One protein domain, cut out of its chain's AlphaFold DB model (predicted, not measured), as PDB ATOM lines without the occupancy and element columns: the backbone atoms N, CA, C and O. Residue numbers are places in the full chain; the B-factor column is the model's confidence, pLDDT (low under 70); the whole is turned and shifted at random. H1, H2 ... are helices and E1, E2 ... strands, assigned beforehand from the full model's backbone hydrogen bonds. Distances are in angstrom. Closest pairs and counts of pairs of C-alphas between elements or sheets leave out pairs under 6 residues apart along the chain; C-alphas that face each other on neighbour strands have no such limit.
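AT A GLANCE: This is residues 3 to 58 of the 65 residues of an uncharacterized protein of Epilithonimonas hominis (UniProt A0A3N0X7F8). A single strongly twisted sheet of five short strands makes a wall, and one short helix, H1, packs slantwise over one face of it, at the end where E1 and E5 lie; no named helix covers the other face. A long loop, residues 43 to 54, runs out between E4 and E5 at one end of the longest axis, and the turn between E3 and E4 makes the other end. The printed part has 56 residues with five named strands and one named helix, in the order E1, H1, E2, E3, E4, E5, and its class is mixed, helices and strands. The sheet's order is E1, E5, E4, E3, E2, antiparallel throughout. The whole is compact, with a radius of gyration of the C-alphas of 11.2 A, and spans 36 by 26 by 16 A.

HOW THE PARTS SIT: The sheet holds E1, residues 4 to 6, E5, residues 55 to 58, E4, residues 38 to 42, E3, residues 29 to 32, and E2, residues 18 to 22, in that order. E1 and E2 are its edge strands. From edge to edge the strands' lines turn by 97 degrees. E2, E3, E4 and E5 form a meander, each strand the antiparallel neighbour of the one before; E2 and E3, E3 and E4, and E4 and E5 are hairpins. The directions of E4 and E5 stand at 158 degrees; the C-alphas of Leu 41 and Leu 56 face each other at 4.4 A, and N 57 and O 40 are within hydrogen-bond range at 2.8 A. E4 and E3 also stand at 158 degrees, with N 31 and O 39 within hydrogen-bond range at 2.8 A. E3 and E2 stand at 147 degrees, with N 20 and O 30 at 2.8 A and N 30 and O 21 at 2.9 A. E1 and E5, antiparallel at 155 degrees, have N 5 and O 56 at 2.8 A and N 56 and O 5 at 2.9 A. E1 is apart from E2 and E3, and E2 is apart from E5. H1, residues 7 to 14, is on the sheet at a height over the sheet of 7.8 A. It lies over E5 and, only just, over E1, on which 3 of its 8 C-alphas fall. On the local plane its line and that of E5 stand at 44 degrees, slantwise to the strands. The closest C-alphas of H1 and E5 are those of Leu 10 and Leu 56, 5.8 A apart. H1 and E1 are near each other, with 7 pairs of C-alphas within 10 A. Every O i to N i+4 pair in H1 is within hydrogen-bond range.

IN THESE COORDINATES: E4 measures 13.2 A from first to last C-alpha, E2 12.0 A, E3 10.4 A, E5 10.0 A and E1 6.7 A. H1 measures 10.9 A. E1 begins at C-alpha 4 at (-50.579, 15.918, 46.109). E4 begins at C-alpha 38 at (-53.234, 5.715, 40.134), and E5 ends at C-alpha 58 at (-52.575, 11.382, 41.895).

THE WHOLE: The two C-alphas farthest apart are those of Asn 35 and His 49, at 36.0 A, while the first and last printed C-alphas, of Ile 3 and Leu 58, are 5.3 A apart. The printed part has no cut. The links E1 to H1, H1 to E2 and E3 to E4 are tight, E2 to E3 is short, and E4 to E5, with 12 residues, is long. The mean pLDDT of the printed part is 88.8; residues 46 to 51 of the long link are under 70.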
ATOM      1  N   ILE A   3     -54.065  16.345  42.976       93.44
ATOM      2  CA  ILE A   3     -53.989  15.903  44.371       93.44
ATOM      3  C   ILE A   3     -52.540  15.517  44.651       93.44
ATOM      4  O   ILE A   3     -51.979  14.673  43.952       93.44
ATOM      5  N   ILE A   4     -51.943  16.166  45.647       94.12
ATOM      6  CA  ILE A   4     -50.579  15.918  46.109       94.12
ATOM      7  C   ILE A   4     -50.640  15.786  47.625       94.12
ATOM      8  O   ILE A   4     -51.136  16.680  48.304       94.12
ATOM      9  N   LEU A   5     -50.137  14.668  48.134       94.69
ATOM     10  CA  LEU A   5     -50.046  14.352  49.551       94.69
ATOM     11  C   LEU A   5     -48.577  14.368  49.970       94.69
ATOM     12  O   LEU A   5     -47.711  13.859  49.257       94.69
ATOM     13  N   ILE A   6     -48.301  14.937  51.138       93.44
ATOM     14  CA  ILE A   6     -46.963  15.031  51.731       93.44
ATOM     15  C   ILE A   6     -47.029  14.673  53.217       93.44
ATOM     16  O   ILE A   6     -48.104  14.636  53.815       93.44
ATOM     17  N   GLY A   7     -45.876  14.407  53.834       91.44
ATOM     18  CA  GLY A   7     -45.792  14.180  55.279       91.44
ATOM     19  C   GLY A   7     -46.678  13.024  55.757       91.44
ATOM     20  O   GLY A   7     -46.608  11.922  55.218       91.44
ATOM     21  N   ASN A   8     -47.502  13.264  56.782       93.62
ATOM     22  CA  ASN A   8     -48.321  12.210  57.386       93.62
ATOM     23  C   ASN A   8     -49.416  11.688  56.442       93.62
ATOM     24  O   ASN A   8     -49.630  10.483  56.383       93.62
ATOM     25  N   GLU A   9     -50.053  12.564  55.659       94.50
ATOM     26  CA  GLU A   9     -51.121  12.176  54.723       94.50
ATOM     27  C   GLU A   9     -50.608  11.209  53.651       94.50
ATOM     28  O   GLU A   9     -51.278  10.236  53.303       94.50
ATOM     29  N   LEU A  10     -49.379  11.435  53.176       94.44
ATOM     30  CA  LEU A  10     -48.678  10.508  52.293       94.44
ATOM     31  C   LEU A  10     -48.506   9.146  52.962       94.44
ATOM     32  O   LEU A  10     -48.859   8.133  52.366       94.44
ATOM     33  N   VAL A  11     -47.974   9.119  54.188       92.81
ATOM     34  CA  VAL A  11     -47.686   7.874  54.917       92.81
ATOM     35  C   VAL A  11     -48.967   7.086  55.192       92.81
ATOM     36  O   VAL A  11     -48.964   5.858  55.114       92.81
ATOM     37  N   GLU A  12     -50.066   7.766  55.508       95.38
ATOM     38  CA  GLU A  12     -51.362   7.128  55.734       95.38
ATOM     39  C   GLU A  12     -51.964   6.585  54.443       95.38
ATOM     40  O   GLU A  12     -52.310   5.402  54.395       95.38
ATOM     41  N   LYS A  13     -52.016   7.394  53.376       94.94
ATOM     42  CA  LYS A  13     -52.533   6.937  52.082       94.94
ATOM     43  C   LYS A  13     -51.686   5.794  51.531       94.94
ATOM     44  O   LYS A  13     -52.249   4.803  51.087       94.94
ATOM     45  N   GLN A  14     -50.355   5.861  51.629       94.00
ATOM     46  CA  GLN A  14     -49.441   4.834  51.118       94.00
ATOM     47  C   GLN A  14     -49.700   3.441  51.713       94.00
ATOM     48  O   GLN A  14     -49.509   2.446  51.019       94.00
ATOM     49  N   LYS A  15     -50.190   3.341  52.957       94.75
ATOM     50  CA  LYS A  15     -50.572   2.052  53.570       94.75
ATOM     51  C   LYS A  15     -51.765   1.385  52.880       94.75
ATOM     52  O   LYS A  15     -51.939   0.180  53.015       94.75
ATOM     53  N   GLN A  16     -52.578   2.161  52.167       95.56
ATOM     54  CA  GLN A  16     -53.746   1.706  51.410       95.56
ATOM     55  C   GLN A  16     -53.419   1.485  49.924       95.56
ATOM     56  O   GLN A  16     -54.310   1.189  49.131       95.56
ATOM     57  N   LEU A  17     -52.154   1.656  49.526       96.44
ATOM     58  CA  LEU A  17     -51.721   1.551  48.141       96.44
ATOM     59  C   LEU A  17     -51.014   0.228  47.862       96.44
ATOM     60  O   LEU A  17     -50.139  -0.213  48.605       96.44
ATOM     61  N   SER A  18     -51.324  -0.352  46.708       97.00
ATOM     62  CA  SER A  18     -50.602  -1.493  46.154       97.00
ATOM     63  C   SER A  18     -49.547  -1.006  45.169       97.00
ATOM     64  O   SER A  18     -49.863  -0.297  44.214       97.00
ATOM     65  N   LYS A  19     -48.278  -1.365  45.387       96.25
ATOM     66  CA  LYS A  19     -47.188  -1.033  44.456       96.25
ATOM     67  C   LYS A  19     -47.361  -1.823  43.158       96.25
ATOM     68  O   LYS A  19     -47.430  -3.048  43.201       96.25
ATOM     69  N   VAL A  20     -47.359  -1.133  42.019       95.81
ATOM     70  CA  VAL A  20     -47.478  -1.747  40.682       95.81
ATOM     71  C   VAL A  20     -46.189  -1.674  39.868       95.81
ATOM     72  O   VAL A  20     -46.013  -2.444  38.932       95.81
ATOM     73  N   GLY A  21     -45.263  -0.783  40.227       94.38
ATOM     74  CA  GLY A  21     -44.001  -0.641  39.507       94.38
ATOM     75  C   GLY A  21     -43.087   0.423  40.100       94.38
ATOM     76  O   GLY A  21     -43.393   1.033  41.125       94.38
ATOM     77  N   ALA A  22     -41.953   0.635  39.446       93.81
ATOM     78  CA  ALA A  22     -41.039   1.740  39.705       93.81
ATOM     79  C   ALA A  22     -40.430   2.215  38.377       93.81
ATOM     80  O   ALA A  22     -40.445   1.462  37.402       93.81
ATOM     81  N   SER A  23     -39.936   3.451  38.328       90.12
ATOM     82  CA  SER A  23     -39.176   3.950  37.178       90.12
ATOM     83  C   SER A  23     -37.834   3.222  37.053       90.12
ATOM     84  O   SER A  23     -37.315   2.693  38.037       90.12
ATOM     85  N   GLU A  24     -37.258   3.208  35.848       87.88
ATOM     86  CA  GLU A  24     -35.937   2.605  35.594       87.88
ATOM     87  C   GLU A  24     -34.830   3.260  36.431       87.88
ATOM     88  O   GLU A  24     -33.913   2.592  36.899       87.88
ATOM     89  N   ASP A  25     -34.952   4.566  36.663       83.31
ATOM     90  CA  ASP A  25     -34.057   5.358  37.506       83.31
ATOM     91  C   ASP A  25     -34.292   5.158  39.019       83.31
ATOM     92  O   ASP A  25     -33.489   5.615  39.833       83.31
ATOM     93  N   GLY A  26     -35.368   4.464  39.408       81.75
ATOM     94  CA  GLY A  26     -35.705   4.141  40.795       81.75
ATOM     95  C   GLY A  26     -36.270   5.294  41.633       81.75
ATOM     96  O   GLY A  26     -36.602   5.069  42.797       81.75
ATOM     97  N   TRP A  27     -36.414   6.503  41.081       85.31
ATOM     98  CA  TRP A  27     -36.905   7.676  41.817       85.31
ATOM     99  C   TRP A  27     -38.420   7.739  41.946       85.31
ATOM    100  O   TRP A  27     -38.930   8.397  42.856       85.31
ATOM    101  N   CYS A  28     -39.139   7.076  41.044       91.06
ATOM    102  CA  CYS A  28     -40.590   7.043  41.050       91.06
ATOM    103  C   CYS A  28     -41.081   5.649  41.410       91.06
ATOM    104  O   CYS A  28     -40.646   4.651  40.835       91.06
ATOM    105  N   ILE A  29     -42.043   5.576  42.323       94.88
ATOM    106  CA  ILE A  29     -42.768   4.342  42.618       94.88
ATOM    107  C   ILE A  29     -44.223   4.537  42.222       94.88
ATOM    108  O   ILE A  29     -44.867   5.500  42.634       94.88
ATOM    109  N   TYR A  30     -44.740   3.610  41.424       96.12
ATOM    110  CA  TYR A  30     -46.111   3.645  40.942       96.12
ATOM    111  C   TYR A  30     -46.988   2.743  41.796       96.12
ATOM    112  O   TYR A  30     -46.615   1.614  42.135       96.12
ATOM    113  N   TYR A  31     -48.174   3.240  42.102       97.06
ATOM    114  CA  TYR A  31     -49.131   2.626  43.001       97.06
ATOM    115  C   TYR A  31     -50.547   2.662  42.419       97.06
ATOM    116  O   TYR A  31     -50.870   3.517  41.591       97.06
ATOM    117  N   ILE A  32     -51.398   1.762  42.907       96.62
ATOM    118  CA  ILE A  32     -52.842   1.759  42.672       96.62
ATOM    119  C   ILE A  32     -53.588   1.574  43.996       96.62
ATOM    120  O   ILE A  32     -53.100   0.862  44.876       96.62
ATOM    121  N   ASP A  33     -54.737   2.224  44.156       95.12
ATOM    122  CA  ASP A  33     -55.596   2.063  45.333       95.12
ATOM    123  C   ASP A  33     -56.829   1.180  45.065       95.12
ATOM    124  O   ASP A  33     -57.029   0.678  43.957       95.12
ATOM    125  N   GLU A  34     -57.660   0.975  46.091       94.75
ATOM    126  CA  GLU A  34     -58.887   0.166  45.997       94.75
ATOM    127  C   GLU A  34     -59.927   0.713  45.002       94.75
ATOM    128  O   GLU A  34     -60.711  -0.053  44.445       94.75
ATOM    129  N   ASN A  35     -59.899   2.018  44.720       94.19
ATOM    130  CA  ASN A  35     -60.778   2.690  43.765       94.19
ATOM    131  C   ASN A  35     -60.198   2.687  42.341       94.19
ATOM    132  O   ASN A  35     -60.746   3.331  41.447       94.19
ATOM    133  N   SER A  36     -59.101   1.957  42.109       93.19
ATOM    134  CA  SER A  36     -58.332   1.986  40.861       93.19
ATOM    135  C   SER A  36     -57.733   3.361  40.536       93.19
ATOM    136  O   SER A  36     -57.386   3.634  39.382       93.19
ATOM    137  N   GLU A  37     -57.570   4.228  41.540       95.50
ATOM    138  CA  GLU A  37     -56.845   5.485  41.390       95.50
ATOM    139  C   GLU A  37     -55.343   5.211  41.313       95.50
ATOM    140  O   GLU A  37     -54.795   4.389  42.053       95.50
ATOM    141  N   LYS A  38     -54.658   5.916  40.410       95.94
ATOM    142  CA  LYS A  38     -53.234   5.715  40.134       95.94
ATOM    143  C   LYS A  38     -52.424   6.785  40.840       95.94
ATOM    144  O   LYS A  38     -52.699   7.975  40.707       95.94
ATOM    145  N   TRP A  39     -51.388   6.363  41.546       96.38
ATOM    146  CA  TRP A  39     -50.566   7.245  42.362       96.38
ATOM    147  C   TRP A  39     -49.089   7.088  42.011       96.38
ATOM    148  O   TRP A  39     -48.627   5.993  41.686       96.38
ATOM    149  N   ILE A  40     -48.344   8.186  42.085       95.88
ATOM    150  CA  ILE A  40     -46.888   8.209  41.933       95.88
ATOM    151  C   ILE A  40     -46.261   8.781  43.200       95.88
ATOM    152  O   ILE A  40     -46.630   9.864  43.648       95.88
ATOM    153  N   LEU A  41     -45.334   8.036  43.791       94.38
ATOM    154  CA  LEU A  41     -44.446   8.517  44.840       94.38
ATOM    155  C   LEU A  41     -43.153   8.980  44.177       94.38
ATOM    156  O   LEU A  41     -42.509   8.188  43.493       94.38
ATOM    157  N   GLU A  42     -42.791  10.237  44.376       91.25
ATOM    158  CA  GLU A  42     -41.644  10.871  43.731       91.25
ATOM    159  C   GLU A  42     -40.939  11.840  44.691       91.25
ATOM    160  O   GLU A  42     -41.515  12.306  45.680       91.25
ATOM    161  N   TYR A  43     -39.683  12.152  44.379       86.94
ATOM    162  CA  TYR A  43     -38.836  13.071  45.139       86.94
ATOM    163  C   TYR A  43     -38.523  14.301  44.275       86.94
ATOM    164  O   TYR A  43     -37.482  14.343  43.622       86.94
ATOM    165  N   PRO A  44     -39.411  15.313  44.233       73.62
ATOM    166  CA  PRO A  44     -39.308  16.439  43.295       73.62
ATOM    167  C   PRO A  44     -38.100  17.347  43.547       73.62
ATOM    168  O   PRO A  44     -37.728  18.123  42.679       73.62
ATOM    169  N   ASN A  45     -37.494  17.262  44.733       70.75
ATOM    170  CA  ASN A  45     -36.335  18.059  45.136       70.75
ATOM    171  C   ASN A  45     -35.092  17.176  45.327       70.75
ATOM    172  O   ASN A  45     -34.283  17.431  46.221       70.75
ATOM    173  N   SER A  46     -34.950  16.116  44.524       61.88
ATOM    174  CA  SER A  46     -33.813  15.185  44.589       61.88
ATOM    175  C   SER A  46     -32.453  15.868  44.381       61.88
ATOM    176  O   SER A  46     -31.436  15.361  44.847       61.88
ATOM    177  N   GLU A  47     -32.442  17.047  43.751       64.75
ATOM    178  CA  GLU A  47     -31.264  17.897  43.535       64.75
ATOM    179  C   GLU A  47     -30.716  18.536  44.825       64.75
ATOM    180  O   GLU A  47     -29.554  18.942  44.874       64.75
ATOM    181  N   TYR A  48     -31.508  18.607  45.899       62.34
ATOM    182  CA  TYR A  48     -31.000  19.018  47.206       62.34
ATOM    183  C   TYR A  48     -30.254  17.850  47.855       62.34
ATOM    184  O   TYR A  48     -30.805  16.760  47.994       62.34
ATOM    185  N   HIS A  49     -29.014  18.085  48.299       57.81
ATOM    186  CA  HIS A  49     -28.184  17.131  49.046       57.81
ATOM    187  C   HIS A  49     -28.935  16.595  50.285       57.81
ATOM    188  O   HIS A  49     -28.895  17.197  51.355       57.81
ATOM    189  N   GLY A  50     -29.664  15.486  50.122       62.38
ATOM    190  CA  GLY A  50     -30.607  14.955  51.116       62.38
ATOM    191  C   GLY A  50     -31.935  14.438  50.546       62.38
ATOM    192  O   GLY A  50     -32.704  13.841  51.291       62.38
ATOM    193  N   GLY A  51     -32.206  14.625  49.249       64.06
ATOM    194  CA  GLY A  51     -33.298  13.955  48.535       64.06
ATOM    195  C   GLY A  51     -34.690  14.570  48.694       64.06
ATOM    196  O   GLY A  51     -35.644  13.984  48.202       64.06
ATOM    197  N   GLY A  52     -34.827  15.734  49.341       74.38
ATOM    198  CA  GLY A  52     -36.121  16.393  49.556       74.38
ATOM    199  C   GLY A  52     -37.145  15.546  50.331       74.38
ATOM    200  O   GLY A  52     -36.943  14.370  50.621       74.38
ATOM    201  N   ALA A  53     -38.282  16.142  50.693       83.00
ATOM    202  CA  ALA A  53     -39.401  15.352  51.204       83.00
ATOM    203  C   ALA A  53     -40.098  14.633  50.033       83.00
ATOM    204  O   ALA A  53     -40.322  15.271  48.996       83.00
ATOM    205  N   PRO A  54     -40.463  13.344  50.172       90.75
ATOM    206  CA  PRO A  54     -41.266  12.666  49.167       90.75
ATOM    207  C   PRO A  54     -42.655  13.296  49.068       90.75
ATOM    208  O   PRO A  54     -43.210  13.785  50.059       90.75
ATOM    209  N   GLN A  55     -43.238  13.206  47.879       93.31
ATOM    210  CA  GLN A  55     -44.643  13.505  47.641       93.31
ATOM    211  C   GLN A  55     -45.329  12.321  46.970       93.31
ATOM    212  O   GLN A  55     -44.713  11.582  46.202       93.31
ATOM    213  N   LEU A  56     -46.620  12.174  47.233       95.44
ATOM    214  CA  LEU A  56     -47.482  11.186  46.612       95.44
ATOM    215  C   LEU A  56     -48.555  11.925  45.822       95.44
ATOM    216  O   LEU A  56     -49.373  12.648  46.386       95.44
ATOM    217  N   ARG A  57     -48.539  11.765  44.506       95.12
ATOM    218  CA  ARG A  57     -49.375  12.531  43.587       95.12
ATOM    219  C   ARG A  57     -50.339  11.620  42.847       95.12
ATOM    220  O   ARG A  57     -49.952  10.556  42.370       95.12
ATOM    221  N   LEU A  58     -51.588  12.056  42.729       95.44
ATOM    222  CA  LEU A  58     -52.575  11.382  41.895       95.44
ATOM    223  C   LEU A  58     -52.247  11.636  40.418       95.44
ATOM    224  O   LEU A  58     -52.022  12.778  40.004       95.44
TER     225      LEU A  58